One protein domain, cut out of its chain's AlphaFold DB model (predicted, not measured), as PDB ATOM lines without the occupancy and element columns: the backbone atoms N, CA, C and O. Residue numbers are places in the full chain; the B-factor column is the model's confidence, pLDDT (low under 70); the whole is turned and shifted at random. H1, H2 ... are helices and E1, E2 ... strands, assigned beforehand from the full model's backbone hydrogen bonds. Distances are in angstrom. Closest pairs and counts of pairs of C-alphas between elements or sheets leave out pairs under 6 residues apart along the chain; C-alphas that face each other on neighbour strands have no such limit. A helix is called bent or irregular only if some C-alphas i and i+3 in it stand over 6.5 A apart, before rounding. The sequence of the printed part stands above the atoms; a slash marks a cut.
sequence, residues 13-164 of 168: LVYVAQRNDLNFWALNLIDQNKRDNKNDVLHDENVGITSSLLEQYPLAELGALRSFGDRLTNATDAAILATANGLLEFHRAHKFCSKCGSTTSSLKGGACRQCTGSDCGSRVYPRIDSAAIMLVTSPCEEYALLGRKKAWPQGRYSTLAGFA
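Overview. This is residues 13 to 164 of the 168 residues of the protein "Hypothetical protein" of Proboscia inermis (UniProt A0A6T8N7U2). One long helix, H3, makes the core of a loose model, with the strand hairpin E1 and E2 packed on its residues 76 to 92 and a smaller hairpin, E3 and E4, near its last residues. A third hairpin, E5 and E6, lies away from this core on a long arm that ends in a loop, and the short helix H1 sits far out on a wide loop of low confidence. The printed part has 152 residues, under half of them in named elements, in the order E1 E2 H1 H2 H3 E3 E4 E5 E6; the class is mixed, helices and strands, and each of the three two-stranded sheets is antiparallel. The whole is loose, with a radius of gyration of the C-alphas of 20.1 A and spans of 63 by 47 by 38 A.

Along the chain. E1, residues 13 to 19, begins at C-alpha 13 (169.066, 170.228, 220.551) and is 18.2 A long. E2, residues 22 to 28, is 19.7 A long. H1 is residues 51 to 56. H2, residues 65 to 71, is irregular: C-alphas 67 and 70 are 7.5 A apart. H3, residues 75 to 93, runs 26.6 A to C-alpha 93 (170.350, 163.894, 207.302). E3 is residues 104 to 107, E4 residues 112 to 115, E5 residues 131 to 134, and E6 residues 160 to 163, ending at C-alpha 163 (188.867, 157.494, 203.253).

Arrangement. E1 and E2 form a hairpin, with N 14 and O 26 2.9 A apart, within hydrogen-bond range. The closest C-alphas of E1 and H3 are Val 16 and Ala 84, 5.8 A apart; those of E2 and H3 are Ala 26 and Ala 84, 5.5 A apart. H2 and H3 form a helical hairpin and touch, H3 with residues 78 to 85 alone, at a shallow tilt of 3 degrees, opposite ways; their closest C-alphas are Gly 69 and Ala 78, 7.2 A apart. E3 and E4 form a hairpin, with N 105 and O 114 at 2.8 A. The closest C-alphas of H3 and E4, His 91 and Arg 113, are 7.8 A apart. E5 and E6 form a hairpin, with N 134 and O 160 at 2.8 A; both strands are apart from H3. H1 is apart from H2 and H3. Every O i to N i+4 pair is within hydrogen-bond range in H1 and H3; in H2 1 of 3 is, beside 2 of 4 O i to N i+3 pairs.

Size, cuts and confidence. The two C-alphas farthest apart, those of Ser 118 and Cys 140, are 64.1 A apart. Residues 55 to 61, 138 to 143 and 150 to 155 stand free. The links E2 to H1, E4 to E5 and E5 to E6 are long. The printed part has no cut; its mean pLDDT is 83.9, and residues 30 to 60 are under 70.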
ATOM      1  N   LEU A  13     168.075 170.106 219.482       83.19
ATOM      2  CA  LEU A  13     169.066 170.228 220.551       83.19
ATOM      3  C   LEU A  13     169.741 168.874 220.804       83.19
ATOM      4  O   LEU A  13     169.063 167.866 221.024       83.19
ATOM      5  N   VAL A  14     171.074 168.852 220.792       89.25
ATOM      6  CA  VAL A  14     171.880 167.635 220.968       89.25
ATOM      7  C   VAL A  14     172.948 167.832 222.037       89.25
ATOM      8  O   VAL A  14     173.604 168.870 222.106       89.25
ATOM      9  N   TYR A  15     173.121 166.826 222.886       91.19
ATOM     10  CA  TYR A  15     174.179 166.779 223.885       91.19
ATOM     11  C   TYR A  15     175.502 166.402 223.218       91.19
ATOM     12  O   TYR A  15     175.554 165.439 222.452       91.19
ATOM     13  N   VAL A  16     176.571 167.137 223.524       93.56
ATOM     14  CA  VAL A  16     177.877 166.967 222.872       93.56
ATOM     15  C   VAL A  16     178.909 166.385 223.831       93.56
ATOM     16  O   VAL A  16     179.540 165.380 223.513       93.56
ATOM     17  N   ALA A  17     179.111 167.019 224.989       92.38
ATOM     18  CA  ALA A  17     180.164 166.649 225.935       92.38
ATOM     19  C   ALA A  17     179.929 167.239 227.334       92.38
ATOM     20  O   ALA A  17     179.138 168.166 227.505       92.38
ATOM     21  N   GLN A  18     180.691 166.757 228.318       92.50
ATOM     22  CA  GLN A  18     180.858 167.393 229.624       92.50
ATOM     23  C   GLN A  18     182.350 167.599 229.901       92.50
ATOM     24  O   GLN A  18     183.154 166.692 229.685       92.50
ATOM     25  N   ARG A  19     182.724 168.787 230.381       89.19
ATOM     26  CA  ARG A  19     184.098 169.113 230.791       89.19
ATOM     27  C   ARG A  19     184.075 170.118 231.934       89.19
ATOM     28  O   ARG A  19     183.469 171.171 231.780       89.19
ATOM     29  N   ASN A  20     184.785 169.831 233.026       91.75
ATOM     30  CA  ASN A  20     184.870 170.706 234.207       91.75
ATOM     31  C   ASN A  20     183.480 171.151 234.696       91.75
ATOM     32  O   ASN A  20     183.226 172.342 234.839       91.75
ATOM     33  N   ASP A  21     182.557 170.193 234.830       91.38
ATOM     34  CA  ASP A  21     181.153 170.410 235.214       91.38
ATOM     35  C   ASP A  21     180.313 171.277 234.259       91.38
ATOM     36  O   ASP A  21     179.123 171.490 234.491       91.38
ATOM     37  N   LEU A  22     180.878 171.701 233.126       88.50
ATOM     38  CA  LEU A  22     180.149 172.361 232.051       88.50
ATOM     39  C   LEU A  22     179.618 171.327 231.062       88.50
ATOM     40  O   LEU A  22     180.370 170.492 230.553       88.50
ATOM     41  N   ASN A  23     178.324 171.416 230.764       90.00
ATOM     42  CA  ASN A  23     177.675 170.628 229.723       90.00
ATOM     43  C   ASN A  23     177.647 171.414 228.415       90.00
ATOM     44  O   ASN A  23     177.185 172.553 228.374       90.00
ATOM     45  N   PHE A  24     178.100 170.778 227.343       90.00
ATOM     46  CA  PHE A  24     178.112 171.340 226.003       90.00
ATOM     47  C   PHE A  24     176.948 170.763 225.208       90.00
ATOM     48  O   PHE A  24     176.799 169.543 225.088       90.00
ATOM     49  N   TRP A  25     176.151 171.661 224.644       89.31
ATOM     50  CA  TRP A  25     175.012 171.346 223.795       89.31
ATOM     51  C   TRP A  25     175.192 172.028 222.448       89.31
ATOM     52  O   TRP A  25     175.765 173.115 222.371       89.31
ATOM     53  N   ALA A  26     174.699 171.395 221.391       88.88
ATOM     54  CA  ALA A  26     174.632 171.994 220.072       88.88
ATOM     55  C   ALA A  26     173.179 172.140 219.649       88.88
ATOM     56  O   ALA A  26     172.337 171.287 219.935       88.88
ATOM     57  N   LEU A  27     172.909 173.240 218.965       84.19
ATOM     58  CA  LEU A  27     171.579 173.641 218.568       84.19
ATOM     59  C   LEU A  27     171.569 173.941 217.078       84.19
ATOM     60  O   LEU A  27     172.424 174.674 216.577       84.19
ATOM     61  N   ASN A  28     170.579 173.401 216.382       77.75
ATOM     62  CA  ASN A  28     170.298 173.798 215.015       77.75
ATOM     63  C   ASN A  28     169.414 175.054 215.007       77.75
ATOM     64  O   ASN A  28     168.238 174.983 215.354       77.75
ATOM     65  N   LEU A  29     169.991 176.186 214.599       71.88
ATOM     66  CA  LEU A  29     169.312 177.486 214.508       71.88
ATOM     67  C   LEU A  29     168.601 177.720 213.163       71.88
ATOM     68  O   LEU A  29     168.031 178.789 212.957       71.88
ATOM     69  N   ILE A  30     168.662 176.767 212.229       65.19
ATOM     70  CA  ILE A  30     168.033 176.897 210.909       65.19
ATOM     71  C   ILE A  30     166.647 176.260 210.955       65.19
ATOM     72  O   ILE A  30     166.535 175.050 211.189       65.19
ATOM     73  N   ASP A  31     165.615 177.056 210.658       57.72
ATOM     74  CA  ASP A  31     164.237 176.576 210.528       57.72
ATOM     75  C   ASP A  31     164.137 175.606 209.357       57.72
ATOM     76  O   ASP A  31     164.186 175.977 208.188       57.72
ATOM     77  N   GLN A  32     163.980 174.333 209.683       56.75
ATOM     78  CA  GLN A  32     163.911 173.274 208.693       56.75
ATOM     79  C   GLN A  32     162.575 173.244 207.925       56.75
ATOM     80  O   GLN A  32     162.454 172.469 206.975       56.75
ATOM     81  N   ASN A  33     161.580 174.033 208.349       51.12
ATOM     82  CA  ASN A  33     160.259 174.126 207.726       51.12
ATOM     83  C   ASN A  33     160.131 175.319 206.765       51.12
ATOM     84  O   ASN A  33     159.165 175.385 206.000       51.12
ATOM     85  N   LYS A  34     161.099 176.244 206.755       52.00
ATOM     86  CA  LYS A  34     161.166 177.347 205.789       52.00
ATOM     87  C   LYS A  34     162.125 176.978 204.658       52.00
ATOM     88  O   LYS A  34     163.205 176.450 204.887       52.00
ATOM     89  N   ARG A  35     161.713 177.212 203.404       43.81
ATOM     90  CA  ARG A  35     162.608 177.038 202.245       43.81
ATOM     91  C   ARG A  35     163.764 178.017 202.389       43.81
ATOM     92  O   ARG A  35     163.491 179.207 202.477       43.81
ATOM     93  N   ASP A  36     164.989 177.488 202.364       44.25
ATOM     94  CA  ASP A  36     166.278 178.186 202.404       44.25
ATOM     95  C   ASP A  36     166.215 179.642 201.919       44.25
ATOM     96  O   ASP A  36     166.466 179.948 200.749       44.25
ATOM     97  N   ASN A  37     165.938 180.563 202.836       45.66
ATOM     98  CA  ASN A  37     166.376 181.933 202.683       45.66
ATOM     99  C   ASN A  37     167.725 181.999 203.386       45.66
ATOM    100  O   ASN A  37     167.820 181.731 204.580       45.66
ATOM    101  N   LYS A  38     168.789 182.346 202.653       44.59
ATOM    102  CA  LYS A  38     170.176 182.421 203.164       44.59
ATOM    103  C   LYS A  38     170.366 183.338 204.391       44.59
ATOM    104  O   LYS A  38     171.469 183.388 204.923       44.59
ATOM    105  N   ASN A  39     169.312 184.031 204.822       45.22
ATOM    106  CA  ASN A  39     169.291 184.999 205.910       45.22
ATOM    107  C   ASN A  39     168.389 184.582 207.090       45.22
ATOM    108  O   ASN A  39     168.268 185.354 208.037       45.22
ATOM    109  N   ASP A  40     167.760 183.401 207.061       45.12
ATOM    110  CA  ASP A  40     166.859 182.956 208.131       45.12
ATOM    111  C   ASP A  40     167.669 182.338 209.286       45.12
ATOM    112  O   ASP A  40     167.729 181.121 209.463       45.12
ATOM    113  N   VAL A  41     168.328 183.188 210.076       50.72
ATOM    114  CA  VAL A  41     168.729 182.823 211.442       50.72
ATOM    115  C   VAL A  41     167.477 182.952 212.301       50.72
ATOM    116  O   VAL A  41     166.841 184.006 212.308       50.72
ATOM    117  N   LEU A  42     167.077 181.878 212.982       45.28
ATOM    118  CA  LEU A  42     165.912 181.916 213.861       45.28
ATOM    119  C   LEU A  42     166.099 182.985 214.949       45.28
ATOM    120  O   LEU A  42     166.972 182.884 215.811       45.28
ATOM    121  N   HIS A  43     165.251 184.012 214.892       41.78
ATOM    122  CA  HIS A  43     164.994 184.940 215.984       41.78
ATOM    123  C   HIS A  43     164.017 184.270 216.957       41.78
ATOM    124  O   HIS A  43     162.819 184.532 216.908       41.78
ATOM    125  N   ASP A  44     164.516 183.366 217.797       42.19
ATOM    126  CA  ASP A  44     163.806 182.976 219.016       42.19
ATOM    127  C   ASP A  44     164.372 183.805 220.172       42.19
ATOM    128  O   ASP A  44     165.584 183.855 220.381       42.19
ATOM    129  N   GLU A  45     163.498 184.503 220.890       42.44
ATOM    130  CA  GLU A  45     163.848 185.353 222.031       42.44
ATOM    131  C   GLU A  45     164.438 184.567 223.215       42.44
ATOM    132  O   GLU A  45     165.141 185.145 224.043       42.44
ATOM    133  N   ASN A  46     164.234 183.247 223.255       42.72
ATOM    134  CA  ASN A  46     164.769 182.356 224.277       42.72
ATOM    135  C   ASN A  46     165.974 181.538 223.796       42.72
ATOM    136  O   ASN A  46     166.777 181.106 224.625       42.72
ATOM    137  N   VAL A  47     166.127 181.314 222.485       46.19
ATOM    138  CA  VAL A  47     167.224 180.504 221.932       46.19
ATOM    139  C   VAL A  47     167.650 180.970 220.528       46.19
ATOM    140  O   VAL A  47     167.593 180.226 219.551       46.19
ATOM    141  N   GLY A  48     168.104 182.216 220.409       48.00
ATOM    142  CA  GLY A  48     168.617 182.778 219.158       48.00
ATOM    143  C   GLY A  48     169.967 183.464 219.344       48.00
ATOM    144  O   GLY A  48     170.200 184.145 220.342       48.00
ATOM    145  N   ILE A  49     170.855 183.348 218.351       54.00
ATOM    146  CA  ILE A  49     171.875 184.383 218.129       54.00
ATOM    147  C   ILE A  49     171.097 185.596 217.622       54.00
ATOM    148  O   ILE A  49     170.850 185.744 216.427       54.00
ATOM    149  N   THR A  50     170.601 186.412 218.545       52.94
ATOM    150  CA  THR A  50     169.880 187.635 218.213       52.94
ATOM    151  C   THR A  50     170.844 188.649 217.600       52.94
ATOM    152  O   THR A  50     172.051 188.619 217.855       52.94
ATOM    153  N   SER A  51     170.317 189.608 216.834       52.38
ATOM    154  CA  SER A  51     171.099 190.770 216.389       52.38
ATOM    155  C   SER A  51     171.780 191.468 217.573       52.38
ATOM    156  O   SER A  51     172.931 191.867 217.455       52.38
ATOM    157  N   SER A  52     171.133 191.486 218.745       55.78
ATOM    158  CA  SER A  52     171.711 192.008 219.986       55.78
ATOM    159  C   SER A  52     172.903 191.197 220.517       55.78
ATOM    160  O   SER A  52     173.823 191.787 221.075       55.78
ATOM    161  N   LEU A  53     172.952 189.873 220.313       59.09
ATOM    162  CA  LEU A  53     174.121 189.055 220.661       59.09
ATOM    163  C   LEU A  53     175.308 189.377 219.734       59.09
ATOM    164  O   LEU A  53     176.439 189.497 220.192       59.09
ATOM    165  N   LEU A  54     175.055 189.564 218.435       60.28
ATOM    166  CA  LEU A  54     176.088 189.968 217.472       60.28
ATOM    167  C   LEU A  54     176.572 191.409 217.712       60.28
ATOM    168  O   LEU A  54     177.758 191.686 217.564       60.28
ATOM    169  N   GLU A  55     175.688 192.311 218.143       63.81
ATOM    170  CA  GLU A  55     176.048 193.668 218.578       63.81
ATOM    171  C   GLU A  55     176.890 193.660 219.863       63.81
ATOM    172  O   GLU A  55     177.824 194.450 219.997       63.81
ATOM    173  N   GLN A  56     176.596 192.748 220.797       66.94
ATOM    174  CA  GLN A  56     177.351 192.575 222.041       66.94
ATOM    175  C   GLN A  56     178.736 191.953 221.809       66.94
ATOM    176  O   GLN A  56     179.682 192.243 222.546       66.94
ATOM    177  N   TYR A  57     178.873 191.131 220.768       67.06
ATOM    178  CA  TYR A  57     180.134 190.532 220.345       67.06
ATOM    179  C   TYR A  57     180.477 190.977 218.920       67.06
ATOM    180  O   TYR A  57     180.422 190.166 217.999       67.06
ATOM    181  N   PRO A  58     180.916 192.234 218.717       60.81
ATOM    182  CA  PRO A  58     181.193 192.779 217.383       60.81
ATOM    183  C   PRO A  58     182.358 192.080 216.655       60.81
ATOM    184  O   PRO A  58     182.605 192.338 215.481       60.81
ATOM    185  N   LEU A  59     183.084 191.197 217.351       63.28
ATOM    186  CA  LEU A  59     184.136 190.337 216.803       63.28
ATOM    187  C   LEU A  59     183.644 188.921 216.449       63.28
ATOM    188  O   LEU A  59     184.447 188.093 216.017       63.28
ATOM    189  N   ALA A  60     182.364 188.608 216.673       69.25
ATOM    190  CA  ALA A  60     181.793 187.312 216.343       69.25
ATOM    191  C   ALA A  60     181.647 187.175 214.823       69.25
ATOM    192  O   ALA A  60     180.986 187.972 214.161       69.25
ATOM    193  N   GLU A  61     182.264 186.133 214.275       71.44
ATOM    194  CA  GLU A  61     182.240 185.818 212.852       71.44
ATOM    195  C   GLU A  61     181.523 184.478 212.651       71.44
ATOM    196  O   GLU A  61     181.836 183.492 213.321       71.44
ATOM    197  N   LEU A  62     180.559 184.439 211.729       74.88
ATOM    198  CA  LEU A  62     179.864 183.214 211.341       74.88
ATOM    199  C   LEU A  62     180.476 182.649 210.060       74.88
ATOM    200  O   LEU A  62     180.719 183.370 209.095       74.88
ATOM    201  N   GLY A  63     180.670 181.336 210.018       76.81
ATOM    202  CA  GLY A  63     181.177 180.662 208.830       76.81
ATOM    203  C   GLY A  63     181.349 179.164 209.041       76.81
ATOM    204  O   GLY A  63     181.031 178.619 210.097       76.81
ATOM    205  N   ALA A  64     181.850 178.482 208.014       81.00
ATOM    206  CA  ALA A  64     182.056 177.041 208.076       81.00
ATOM    207  C   ALA A  64     183.132 176.690 209.114       81.00
ATOM    208  O   ALA A  64     184.203 177.284 209.114       81.00
ATOM    209  N   LEU A  65     182.933 175.641 209.920       84.94
ATOM    210  CA  LEU A  65     183.933 175.206 210.910       84.94
ATOM    211  C   LEU A  65     185.341 175.028 210.299       84.94
ATOM    212  O   LEU A  65     186.354 175.347 210.917       84.94
ATOM    213  N   ARG A  66     185.409 174.593 209.033       84.81
ATOM    214  CA  ARG A  66     186.662 174.425 208.285       84.81
ATOM    215  C   ARG A  66     187.448 175.728 208.074       84.81
ATOM    216  O   ARG A  66     188.663 175.644 207.924       84.81
ATOM    217  N   SER A  67     186.801 176.895 208.022       83.31
ATOM    218  CA  SER A  67     187.498 178.183 207.875       83.31
ATOM    219  C   SER A  67     188.085 178.710 209.181       83.31
ATOM    220  O   SER A  67     188.902 179.618 209.123       83.31
ATOM    221  N   PHE A  68     187.696 178.143 210.326       85.19
ATOM    222  CA  PHE A  68     188.177 178.554 211.648       85.19
ATOM    223  C   PHE A  68     189.039 177.503 212.343       85.19
ATOM    224  O   PHE A  68     189.580 177.775 213.410       85.19
ATOM    225  N   GLY A  69     189.149 176.297 211.780       83.62
ATOM    226  CA  GLY A  69     189.823 175.177 212.439       83.62
ATOM    227  C   GLY A  69     191.285 175.455 212.806       83.62
ATOM    228  O   GLY A  69     191.763 174.941 213.806       83.62
ATOM    229  N   ASP A  70     191.974 176.305 212.046       84.56
ATOM    230  CA  ASP A  70     193.345 176.756 212.313       84.56
ATOM    231  C   ASP A  70     193.460 177.732 213.496       84.56
ATOM    232  O   ASP A  70     194.531 177.865 214.084       84.56
ATOM    233  N   ARG A  71     192.359 178.386 213.880       86.62
ATOM    234  CA  ARG A  71     192.275 179.299 215.033       86.62
ATOM    235  C   ARG A  71     191.941 178.568 216.338       86.62
ATOM    236  O   ARG A  71     192.035 179.165 217.409       86.62
ATOM    237  N   LEU A  72     191.554 177.290 216.273       87.31
ATOM    238  CA  LEU A  72     191.227 176.469 217.440       87.31
ATOM    239  C   LEU A  72     192.505 175.872 218.040       87.31
ATOM    240  O   LEU A  72     192.929 174.774 217.690       87.31
ATOM    241  N   THR A  73     193.129 176.608 218.956       87.69
ATOM    242  CA  THR A  73     194.405 176.212 219.578       87.69
ATOM    243  C   THR A  73     194.259 175.101 220.621       87.69
ATOM    244  O   THR A  73     195.218 174.381 220.895       87.69
ATOM    245  N   ASN A  74     193.066 174.925 221.195       91.12
ATOM    246  CA  ASN A  74     192.772 173.861 222.148       91.12
ATOM    247  C   ASN A  74     192.148 172.654 221.430       91.12
ATOM    248  O   ASN A  74     191.027 172.723 220.922       91.12
ATOM    249  N   ALA A  75     192.849 171.517 221.451       90.62
ATOM    250  CA  ALA A  75     192.397 170.280 220.814       90.62
ATOM    251  C   ALA A  75     191.045 169.771 221.352       90.62
ATOM    252  O   ALA A  75     190.258 169.194 220.606       90.62
ATOM    253  N   THR A  76     190.749 170.011 222.631       91.25
ATOM    254  CA  THR A  76     189.478 169.600 223.243       91.25
ATOM    255  C   THR A  76     188.325 170.461 222.743       91.25
ATOM    256  O   THR A  76     187.264 169.932 222.430       91.25
ATOM    257  N   ASP A  77     188.530 171.774 222.623       90.44
ATOM    258  CA  ASP A  77     187.506 172.673 222.073       90.44
ATOM    259  C   ASP A  77     187.228 172.332 220.606       90.44
ATOM    260  O   ASP A  77     186.071 172.236 220.196       90.44
ATOM    261  N   ALA A  78     188.282 172.043 219.837       91.25
ATOM    262  CA  ALA A  78     188.152 171.565 218.466       91.25
ATOM    263  C   ALA A  78     187.369 170.245 218.379       91.25
ATOM    264  O   ALA A  78     186.496 170.109 217.520       91.25
ATOM    265  N   ALA A  79     187.624 169.294 219.283       91.94
ATOM    266  CA  ALA A  79     186.898 168.027 219.337       91.94
ATOM    267  C   ALA A  79     185.412 168.219 219.685       91.94
ATOM    268  O   ALA A  79     184.552 167.612 219.042       91.94
ATOM    269  N   ILE A  80     185.094 169.090 220.649       93.00
ATOM    270  CA  ILE A  80     183.710 169.425 221.017       93.00
ATOM    271  C   ILE A  80     182.987 170.051 219.818       93.00
ATOM    272  O   ILE A  80     181.906 169.593 219.453       93.00
ATOM    273  N   LEU A  81     183.594 171.038 219.150       91.81
ATOM    274  CA  LEU A  81     183.001 171.704 217.984       91.81
ATOM    275  C   LEU A  81     182.817 170.758 216.789       91.81
ATOM    276  O   LEU A  81     181.771 170.776 216.139       91.81
ATOM    277  N   ALA A  82     183.803 169.902 216.506       91.62
ATOM    278  CA  ALA A  82     183.696 168.905 215.443       91.62
ATOM    279  C   ALA A  82     182.575 167.894 215.728       91.62
ATOM    280  O   ALA A  82     181.796 167.568 214.831       91.62
ATOM    281  N   THR A  83     182.453 167.451 216.983       93.50
ATOM    282  CA  THR A  83     181.392 166.533 217.426       93.50
ATOM    283  C   THR A  83     180.020 167.190 217.317       93.50
ATOM    284  O   THR A  83     179.108 166.596 216.749       93.50
ATOM    285  N   ALA A  84     179.884 168.435 217.781       92.69
ATOM    286  CA  ALA A  84     178.670 169.233 217.637       92.69
ATOM    287  C   ALA A  84     178.226 169.317 216.170       92.69
ATOM    288  O   ALA A  84     177.097 168.958 215.840       92.69
ATOM    289  N   ASN A  85     179.135 169.716 215.276       90.81
ATOM    290  CA  ASN A  85     178.848 169.830 213.849       90.81
ATOM    291  C   ASN A  85     178.448 168.479 213.225       90.81
ATOM    292  O   ASN A  85     177.507 168.417 212.438       90.81
ATOM    293  N   GLY A  86     179.133 167.391 213.593       92.38
ATOM    294  CA  GLY A  86     178.811 166.041 213.123       92.38
ATOM    295  C   GLY A  86     177.441 165.545 213.596       92.38
ATOM    296  O   GLY A  86     176.695 164.971 212.805       92.38
ATOM    297  N   LEU A  87     177.079 165.798 214.858       93.19
ATOM    298  CA  LEU A  87     175.769 165.430 215.403       93.19
ATOM    299  C   LEU A  87     174.641 166.231 214.749       93.19
ATOM    300  O   LEU A  87     173.650 165.635 214.333       93.19
ATOM    301  N   LEU A  88     174.796 167.547 214.589       90.44
ATOM    302  CA  LEU A  88     173.795 168.374 213.909       90.44
ATOM    303  C   LEU A  88     173.577 167.921 212.456       90.44
ATOM    304  O   LEU A  88     172.436 167.804 212.008       90.44
ATOM    305  N   GLU A  89     174.649 167.589 211.735       89.62
ATOM    306  CA  GLU A  89     174.544 167.072 210.367       89.62
ATOM    307  C   GLU A  89     173.896 165.680 210.318       89.62
ATOM    308  O   GLU A  89     173.028 165.428 209.478       89.62
ATOM    309  N   PHE A  90     174.249 164.785 211.247       93.25
ATOM    310  CA  PHE A  90     173.593 163.483 211.394       93.25
ATOM    311  C   PHE A  90     172.080 163.650 211.555       93.25
ATOM    312  O   PHE A  90     171.297 163.006 210.854       93.25
ATOM    313  N   HIS A  91     171.677 164.551 212.439       91.12
ATOM    314  CA  HIS A  91     170.290 164.864 212.715       91.12
ATOM    315  C   HIS A  91     169.548 165.430 211.497       91.12
ATOM    316  O   HIS A  91     168.475 164.931 211.140       91.12
ATOM    317  N   ARG A  92     170.171 166.377 210.787       87.00
ATOM    318  CA  ARG A  92     169.654 166.944 209.536       87.00
ATOM    319  C   ARG A  92     169.432 165.870 208.467       87.00
ATOM    320  O   ARG A  92     168.399 165.883 207.798       87.00
ATOM    321  N   ALA A  93     170.377 164.940 208.322       90.38
ATOM    322  CA  ALA A  93     170.350 163.894 207.302       90.38
ATOM    323  C   ALA A  93     169.381 162.737 207.613       90.38
ATOM    324  O   ALA A  93     168.915 162.068 206.693       90.38
ATOM    325  N   HIS A  94     169.049 162.500 208.885       92.69
ATOM    326  CA  HIS A  94     168.299 161.315 209.320       92.69
ATOM    327  C   HIS A  94     166.900 161.631 209.858       92.69
ATOM    328  O   HIS A  94     166.391 160.898 210.699       92.69
ATOM    329  N   LYS A  95     166.240 162.691 209.374       90.81
ATOM    330  CA  LYS A  95     164.850 163.015 209.766       90.81
ATOM    331  C   LYS A  95     163.851 161.913 209.412       90.81
ATOM    332  O   LYS A  95     162.906 161.681 210.166       90.81
ATOM    333  N   PHE A  96     164.096 161.203 208.314       93.81
ATOM    334  CA  PHE A  96     163.275 160.092 207.840       93.81
ATOM    335  C   PHE A  96     164.046 158.774 207.895       93.81
ATOM    336  O   PHE A  96     165.268 158.730 207.749       93.81
ATOM    337  N   CYS A  97     163.320 157.684 208.111       95.31
ATOM    338  CA  CYS A  97     163.880 156.350 208.180       95.31
ATOM    339  C   CYS A  97     164.267 155.867 206.781       95.31
ATOM    340  O   CYS A  97     163.412 155.723 205.911       95.31
ATOM    341  N   SER A  98     165.536 155.510 206.592       95.81
ATOM    342  CA  SER A  98     166.027 154.935 205.336       95.81
ATOM    343  C   SER A  98     165.417 153.571 204.988       95.81
ATOM    344  O   SER A  98     165.514 153.148 203.842       95.81
ATOM    345  N   LYS A  99     164.788 152.876 205.950       96.69
ATOM    346  CA  LYS A  99     164.140 151.573 205.719       96.69
ATOM    347  C   LYS A  99     162.681 151.678 205.274       96.69
ATOM    348  O   LYS A  99     162.269 150.897 204.428       96.69
ATOM    349  N   CYS A 100     161.895 152.583 205.865       96.69
ATOM    350  CA  CYS A 100     160.439 152.637 205.642       96.69
ATOM    351  C   CYS A 100     159.885 154.032 205.316       96.69
ATOM    352  O   CYS A 100     158.684 154.170 205.113       96.69
ATOM    353  N   GLY A 101     160.714 155.079 205.301       95.44
ATOM    354  CA  GLY A 101     160.301 156.448 204.973       95.44
ATOM    355  C   GLY A 101     159.554 157.207 206.076       95.44
ATOM    356  O   GLY A 101     159.396 158.419 205.960       95.44
ATOM    357  N   SER A 102     159.131 156.552 207.163       96.12
ATOM    358  CA  SER A 102     158.503 157.224 208.314       96.12
ATOM    359  C   SER A 102     159.459 158.217 208.985       96.12
ATOM    360  O   SER A 102     160.679 158.114 208.842       96.12
ATOM    361  N   THR A 103     158.926 159.175 209.747       94.31
ATOM    362  CA  THR A 103     159.755 160.100 210.530       94.31
ATOM    363  C   THR A 103     160.558 159.358 211.599       94.31
ATOM    364  O   THR A 103     160.338 158.183 211.909       94.31
ATOM    365  N   THR A 104     161.542 160.041 212.166       93.25
ATOM    366  CA  THR A 104     162.346 159.515 213.267       93.25
ATOM    367  C   THR A 104     162.356 160.501 214.428       93.25
ATOM    368  O   THR A 104     162.301 161.713 214.217       93.25
ATOM    369  N   SER A 105     162.472 159.991 215.648       92.00
ATOM    370  CA  SER A 105     162.636 160.776 216.870       92.00
ATOM    371  C   SER A 105     164.065 160.666 217.407       92.00
ATOM    372  O   SER A 105     164.721 159.632 217.259       92.00
ATOM    373  N   SER A 106     164.559 161.748 218.012       90.69
ATOM    374  CA  SER A 106     165.853 161.774 218.703       90.69
ATOM    375  C   SER A 106     165.792 160.968 220.002       90.69
ATOM    376  O   SER A 106     164.798 161.025 220.722       90.69
ATOM    377  N   LEU A 107     166.860 160.238 220.318       89.25
ATOM    378  CA  LEU A 107     167.050 159.495 221.563       89.25
ATOM    379  C   LEU A 107     168.487 159.654 222.068       89.25
ATOM    380  O   LEU A 107     169.384 160.061 221.332       89.25
ATOM    381  N   LYS A 108     168.726 159.259 223.326       88.06
ATOM    382  CA  LYS A 108     170.063 159.243 223.952       88.06
ATOM    383  C   LYS A 108     170.784 160.598 223.854       88.06
ATOM    384  O   LYS A 108     171.958 160.648 223.497       88.06
ATOM    385  N   GLY A 109     170.070 161.694 224.109       85.75
ATOM    386  CA  GLY A 109     170.625 163.047 224.008       85.75
ATOM    387  C   GLY A 109     171.069 163.453 222.594       85.75
ATOM    388  O   GLY A 109     171.923 164.318 222.471       85.75
ATOM    389  N   GLY A 110     170.543 162.827 221.535       88.88
ATOM    390  CA  GLY A 110     170.926 163.107 220.142       88.88
ATOM    391  C   GLY A 110     171.974 162.152 219.559       88.88
ATOM    392  O   GLY A 110     172.258 162.165 218.368       88.88
ATOM    393  N   ALA A 111     172.511 161.222 220.349       90.75
ATOM    394  CA  ALA A 111     173.431 160.210 219.824       90.75
ATOM    395  C   ALA A 111     172.721 159.074 219.051       90.75
ATOM    396  O   ALA A 111     173.353 158.087 218.679       90.75
ATOM    397  N   CYS A 112     171.400 159.146 218.861       94.00
ATOM    398  CA  CYS A 112     170.600 158.121 218.199       94.00
ATOM    399  C   CYS A 112     169.317 158.732 217.636       94.00
ATOM    400  O   CYS A 112     168.697 159.573 218.282       94.00
ATOM    401  N   ARG A 113     168.846 158.220 216.497       93.94
ATOM    402  CA  ARG A 113     167.462 158.428 216.048       93.94
ATOM    403  C   ARG A 113     166.738 157.099 215.904       93.94
ATOM    404  O   ARG A 113     167.341 156.113 215.479       93.94
ATOM    405  N   GLN A 114     165.464 157.056 216.279       95.62
ATOM    406  CA  GLN A 114     164.610 155.874 216.161       95.62
ATOM    407  C   GLN A 114     163.417 156.163 215.253       95.62
ATOM    408  O   GLN A 114     162.786 157.208 215.356       95.62
ATOM    409  N   CYS A 115     163.117 155.233 214.352       96.50
ATOM    410  CA  CYS A 115     161.946 155.289 213.488       96.50
ATOM    411  C   CYS A 115     160.648 155.271 214.308       96.50
ATOM    412  O   CYS A 115     160.514 154.460 215.224       96.50
ATOM    413  N   THR A 116     159.698 156.134 213.942       95.25
ATOM    414  CA  THR A 116     158.366 156.238 214.562       95.25
ATOM    415  C   THR A 116     157.324 155.326 213.908       95.25
ATOM    416  O   THR A 116     156.213 155.211 214.418       95.25
ATOM    417  N   GLY A 117     157.661 154.670 212.792       95.44
ATOM    418  CA  GLY A 117     156.777 153.714 212.124       95.44
ATOM    419  C   GLY A 117     156.518 152.486 213.002       95.44
ATOM    420  O   GLY A 117     157.476 151.863 213.471       95.44
ATOM    421  N   SER A 118     155.238 152.143 213.176       92.31
ATOM    422  CA  SER A 118     154.729 151.075 214.059       92.31
ATOM    423  C   SER A 118     155.474 149.753 213.909       92.31
ATOM    424  O   SER A 118     155.856 149.145 214.903       92.31
ATOM    425  N   ASP A 119     155.744 149.354 212.667       94.44
ATOM    426  CA  ASP A 119     156.291 148.033 212.341       94.44
ATOM    427  C   ASP A 119     157.788 148.065 211.999       94.44
ATOM    428  O   ASP A 119     158.373 147.049 211.631       94.44
ATOM    429  N   CYS A 120     158.438 149.233 212.094       95.62
ATOM    430  CA  CYS A 120     159.852 149.379 211.749       95.62
ATOM    431  C   CYS A 120     160.748 149.426 212.986       95.62
ATOM    432  O   CYS A 120     161.688 148.640 213.102       95.62
ATOM    433  N   GLY A 121     160.531 150.405 213.871       93.25
ATOM    434  CA  GLY A 121     161.329 150.604 215.087       93.25
ATOM    435  C   GLY A 121     162.849 150.771 214.890       93.25
ATOM    436  O   GLY A 121     163.580 150.800 215.881       93.25
ATOM    437  N   SER A 122     163.345 150.875 213.648       96.88
ATOM    438  CA  SER A 122     164.777 150.873 213.330       96.88
ATOM    439  C   SER A 122     165.501 152.042 213.984       96.88
ATOM    440  O   SER A 122     165.000 153.165 214.005       96.88
ATOM    441  N   ARG A 123     166.719 151.789 214.461       96.62
ATOM    442  CA  ARG A 123     167.601 152.806 215.036       96.62
ATOM    443  C   ARG A 123     168.755 153.109 214.098       96.62
ATOM    444  O   ARG A 123     169.228 152.219 213.393       96.62
ATOM    445  N   VAL A 124     169.196 154.358 214.109       96.00
ATOM    446  CA  VAL A 124     170.384 154.817 213.395       96.00
ATOM    447  C   VAL A 124     171.249 155.645 214.337       96.00
ATOM    448  O   VAL A 124     170.742 156.359 215.205       96.00
ATOM    449  N   TYR A 125     172.556 155.499 214.171       96.44
ATOM    450  CA  TYR A 125     173.592 156.153 214.960       96.44
ATOM    451  C   TYR A 125     174.462 157.014 214.035       96.44
ATOM    452  O   TYR A 125     174.547 156.700 212.842       96.44
ATOM    453  N   PRO A 126     175.115 158.069 214.555       94.75
ATOM    454  CA  PRO A 126     176.076 158.849 213.789       94.75
ATOM    455  C   PRO A 126     177.151 157.956 213.163       94.75
ATOM    456  O   PRO A 126     177.720 157.083 213.819       94.75
ATOM    457  N   ARG A 127     177.423 158.183 211.881       92.75
ATOM    458  CA  ARG A 127     178.473 157.491 211.135       92.75
ATOM    459  C   ARG A 127     179.809 158.188 211.380       92.75
ATOM    460  O   ARG A 127     179.888 159.410 211.294       92.75
ATOM    461  N   ILE A 128     180.847 157.402 211.643       91.25
ATOM    462  CA  ILE A 128     182.234 157.868 211.687       91.25
ATOM    463  C   ILE A 128     182.956 157.211 210.516       91.25
ATOM    464  O   ILE A 128     183.154 155.997 210.514       91.25
ATOM    465  N   ASP A 129     183.314 158.007 209.510       92.25
ATOM    466  CA  ASP A 129     184.069 157.530 208.354       92.25
ATOM    467  C   ASP A 129     185.572 157.626 208.655       92.25
ATOM    468  O   ASP A 129     186.100 158.710 208.914       92.25
ATOM    469  N   SER A 130     186.268 156.487 208.639       93.00
ATOM    470  CA  SER A 130     187.712 156.446 208.883       93.00
ATOM    471  C   SER A 130     188.471 157.061 207.708       93.00
ATOM    472  O   SER A 130     188.192 156.758 206.545       93.00
ATOM    473  N   ALA A 131     189.442 157.920 208.007       94.88
ATOM    474  CA  ALA A 131     190.286 158.571 207.017       94.88
ATOM    475  C   ALA A 131     191.748 158.528 207.459       94.88
ATOM    476  O   ALA A 131     192.061 158.683 208.639       94.88
ATOM    477  N   ALA A 132     192.639 158.351 206.491       95.56
ATOM    478  CA  ALA A 132     194.074 158.417 206.695       95.56
ATOM    479  C   ALA A 132     194.632 159.711 206.096       95.56
ATOM    480  O   ALA A 132     194.144 160.203 205.076       95.56
ATOM    481  N   ILE A 133     195.662 160.248 206.745       96.69
ATOM    482  CA  ILE A 133     196.465 161.375 206.275       96.69
ATOM    483  C   ILE A 133     197.935 160.957 206.313       96.69
ATOM    484  O   ILE A 133     198.396 160.413 207.315       96.69
ATOM    485  N   MET A 134     198.663 161.165 205.216       97.38
ATOM    486  CA  MET A 134     199.997 160.599 205.025       97.38
ATOM    487  C   MET A 134     200.964 161.619 204.426       97.38
ATOM    488  O   MET A 134     200.687 162.230 203.389       97.38
ATOM    489  N   LEU A 135     202.137 161.756 205.047       97.44
ATOM    490  CA  LEU A 135     203.287 162.424 204.449       97.44
ATOM    491  C   LEU A 135     204.100 161.386 203.675       97.44
ATOM    492  O   LEU A 135     204.624 160.446 204.263       97.44
ATOM    493  N   VAL A 136     204.197 161.559 202.360       97.25
ATOM    494  CA  VAL A 136     205.018 160.695 201.509       97.25
ATOM    495  C   VAL A 136     206.368 161.369 201.325       97.25
ATOM    496  O   VAL A 136     206.440 162.439 200.719       97.25
ATOM    497  N   THR A 137     207.424 160.763 201.858       97.81
ATOM    498  CA  THR A 137     208.798 161.256 201.747       97.81
ATOM    499  C   THR A 137     209.534 160.571 200.598       97.81
ATOM    500  O   THR A 137     209.251 159.431 200.229       97.81
ATOM    501  N   SER A 138     210.473 161.291 199.989       97.50
ATOM    502  CA  SER A 138     211.404 160.720 199.015       97.50
ATOM    503  C   SER A 138     212.368 159.735 199.690       97.50
ATOM    504  O   SER A 138     212.621 159.885 200.885       97.50
ATOM    505  N   PRO A 139     212.989 158.799 198.946       97.31
ATOM    506  CA  PRO A 139     213.972 157.871 199.515       97.31
ATOM    507  C   PRO A 139     215.185 158.535 200.186       97.31
ATOM    508  O   PRO A 139     215.785 157.927 201.061       97.31
ATOM    509  N   CYS A 140     215.557 159.756 199.782       96.69
ATOM    510  CA  CYS A 140     216.629 160.526 200.424       96.69
ATOM    511  C   CYS A 140     216.152 161.387 201.606       96.69
ATOM    512  O   CYS A 140     216.961 162.095 202.188       96.69
ATOM    513  N   GLU A 141     214.857 161.362 201.937       94.38
ATOM    514  CA  GLU A 141     214.223 162.124 203.029       94.38
ATOM    515  C   GLU A 141     214.320 163.663 202.939       94.38
ATOM    516  O   GLU A 141     213.816 164.363 203.812       94.38
ATOM    517  N   GLU A 142     214.864 164.217 201.853       96.88
ATOM    518  CA  GLU A 142     214.975 165.673 201.656       96.88
ATOM    519  C   GLU A 142     213.718 166.308 201.042       96.88
ATOM    520  O   GLU A 142     213.482 167.510 201.176       96.88
ATOM    521  N   TYR A 143     212.892 165.504 200.371       97.31
ATOM    522  CA  TYR A 143     211.678 165.965 199.702       97.31
ATOM    523  C   TYR A 143     210.443 165.222 200.200       97.31
ATOM    524  O   TYR A 143     210.499 164.045 200.565       97.31
ATOM    525  N   ALA A 144     209.297 165.897 200.141       97.56
ATOM    526  CA  ALA A 144     207.997 165.299 200.405       97.56
ATOM    527  C   ALA A 144     206.991 165.636 199.302       97.56
ATOM    528  O   ALA A 144     206.974 166.747 198.766       97.56
ATOM    529  N   LEU A 145     206.127 164.674 198.981       97.62
ATOM    530  CA  LEU A 145     205.027 164.868 198.048       97.62
ATOM    531  C   LEU A 145     203.867 165.566 198.756       97.62
ATOM    532  O   LEU A 145     203.301 165.052 199.723       97.62
ATOM    533  N   LEU A 146     203.475 166.715 198.209       97.81
ATOM    534  CA  LEU A 146     202.305 167.466 198.640       97.81
ATOM    535  C   LEU A 146     201.298 167.594 197.498       97.81
ATOM    536  O   LEU A 146     201.657 167.702 196.326       97.81
ATOM    537  N   GLY A 147     200.018 167.620 197.855       96.38
ATOM    538  CA  GLY A 147     198.905 167.809 196.933       96.38
ATOM    539  C   GLY A 147     198.141 169.104 197.198       96.38
ATOM    540  O   GLY A 147     198.233 169.713 198.267       96.38
ATOM    541  N   ARG A 148     197.331 169.518 196.219       96.44
ATOM    542  CA  ARG A 148     196.358 170.602 196.388       96.44
ATOM    543  C   ARG A 148     195.090 170.357 195.587       96.44
ATOM    544  O   ARG A 148     195.121 169.753 194.518       96.44
ATOM    545  N   LYS A 149     193.970 170.904 196.063       93.88
ATOM    546  CA  LYS A 149     192.729 170.977 195.280       93.88
ATOM    547  C   LYS A 149     192.688 172.268 194.457       93.88
ATOM    548  O   LYS A 149     193.237 173.297 194.860       93.88
ATOM    549  N   LYS A 150     191.984 172.235 193.318       93.69
ATOM    550  CA  LYS A 150     191.776 173.411 192.450       93.69
ATOM    551  C   LYS A 150     191.135 174.582 193.206       93.69
ATOM    552  O   LYS A 150     191.556 175.712 193.028       93.69
ATOM    553  N   ALA A 151     190.181 174.294 194.093       91.81
ATOM    554  CA  ALA A 151     189.449 175.300 194.865       91.81
ATOM    555  C   ALA A 151     190.245 175.936 196.026       91.81
ATOM    556  O   ALA A 151     189.727 176.820 196.699       91.81
ATOM    557  N   TRP A 152     191.463 175.472 196.330       90.50
ATOM    558  CA  TRP A 152     192.238 176.010 197.454       90.50
ATOM    559  C   TRP A 152     192.942 177.329 197.098       90.50
ATOM    560  O   TRP A 152     193.310 177.515 195.933       90.50
ATOM    561  N   PRO A 153     193.197 178.214 198.085       90.50
ATOM    562  CA  PRO A 153     194.011 179.410 197.882       90.50
ATOM    563  C   PRO A 153     195.366 179.099 197.234       90.50
ATOM    564  O   PRO A 153     195.932 178.016 197.421       90.50
ATOM    565  N   GLN A 154     195.896 180.045 196.458       94.31
ATOM    566  CA  GLN A 154     197.224 179.909 195.860       94.31
ATOM    567  C   GLN A 154     198.294 179.726 196.947       94.31
ATOM    568  O   GLN A 154     198.195 180.296 198.028       94.31
ATOM    569  N   GLY A 155     199.292 178.880 196.675       93.38
ATOM    570  CA  GLY A 155     200.356 178.557 197.630       93.38
ATOM    571  C   GLY A 155     199.971 177.553 198.723       93.38
ATOM    572  O   GLY A 155     200.853 177.077 199.428       93.38
ATOM    573  N   ARG A 156     198.691 177.164 198.851       93.69
ATOM    574  CA  ARG A 156     198.266 176.160 199.836       93.69
ATOM    575  C   ARG A 156     198.450 174.735 199.304       93.69
ATOM    576  O   ARG A 156     197.779 174.335 198.352       93.69
ATOM    577  N   TYR A 157     199.295 173.971 199.987       96.12
ATOM    578  CA  TYR A 157     199.536 172.545 199.769       96.12
ATOM    579  C   TYR A 157     199.349 171.772 201.078       96.12
ATOM    580  O   TYR A 157     199.411 172.353 202.160       96.12
ATOM    581  N   SER A 158     199.073 170.475 200.985       95.44
ATOM    582  CA  SER A 158     198.908 169.595 202.144       95.44
ATOM    583  C   SER A 158     199.391 168.185 201.822       95.44
ATOM    584  O   SER A 158     199.604 167.841 200.657       95.44
ATOM    585  N   THR A 159     199.557 167.375 202.859       97.38
ATOM    586  CA  THR A 159     199.757 165.932 202.743       97.38
ATOM    587  C   THR A 159     198.561 165.263 202.067       97.38
ATOM    588  O   THR A 159     197.474 165.840 201.943       97.38
ATOM    589  N   LEU A 160     198.766 164.043 201.575       97.00
ATOM    590  CA  LEU A 160     197.700 163.287 200.929       97.00
ATOM    591  C   LEU A 160     196.765 162.707 201.995       97.00
ATOM    592  O   LEU A 160     197.214 162.309 203.067       97.00
ATOM    593  N   ALA A 161     195.467 162.673 201.702       96.31
ATOM    594  CA  ALA A 161     194.461 162.109 202.593       96.31
ATOM    595  C   ALA A 161     193.337 161.435 201.800       96.31
ATOM    596  O   ALA A 161     192.993 161.886 200.703       96.31
ATOM    597  N   GLY A 162     192.747 160.391 202.376       95.38
ATOM    598  CA  GLY A 162     191.666 159.617 201.769       95.38
ATOM    599  C   GLY A 162     190.884 158.806 202.798       95.38
ATOM    600  O   GLY A 162     191.363 158.576 203.908       95.38
ATOM    601  N   PHE A 163     189.669 158.399 202.431       96.25
ATOM    602  CA  PHE A 163     188.867 157.494 203.253       96.25
ATOM    603  C   PHE A 163     189.430 156.075 203.186       96.25
ATOM    604  O   PHE A 163     189.910 155.645 202.138       96.25
ATOM    605  N   ALA A 164     189.365 155.361 204.306       93.81
ATOM    606  CA  ALA A 164     189.633 153.933 204.321       93.81
ATOM    607  C   ALA A 164     188.437 153.188 203.713       93.81
ATOM    608  O   ALA A 164     187.286 153.458 204.065       93.81
TER     609      ALA A 164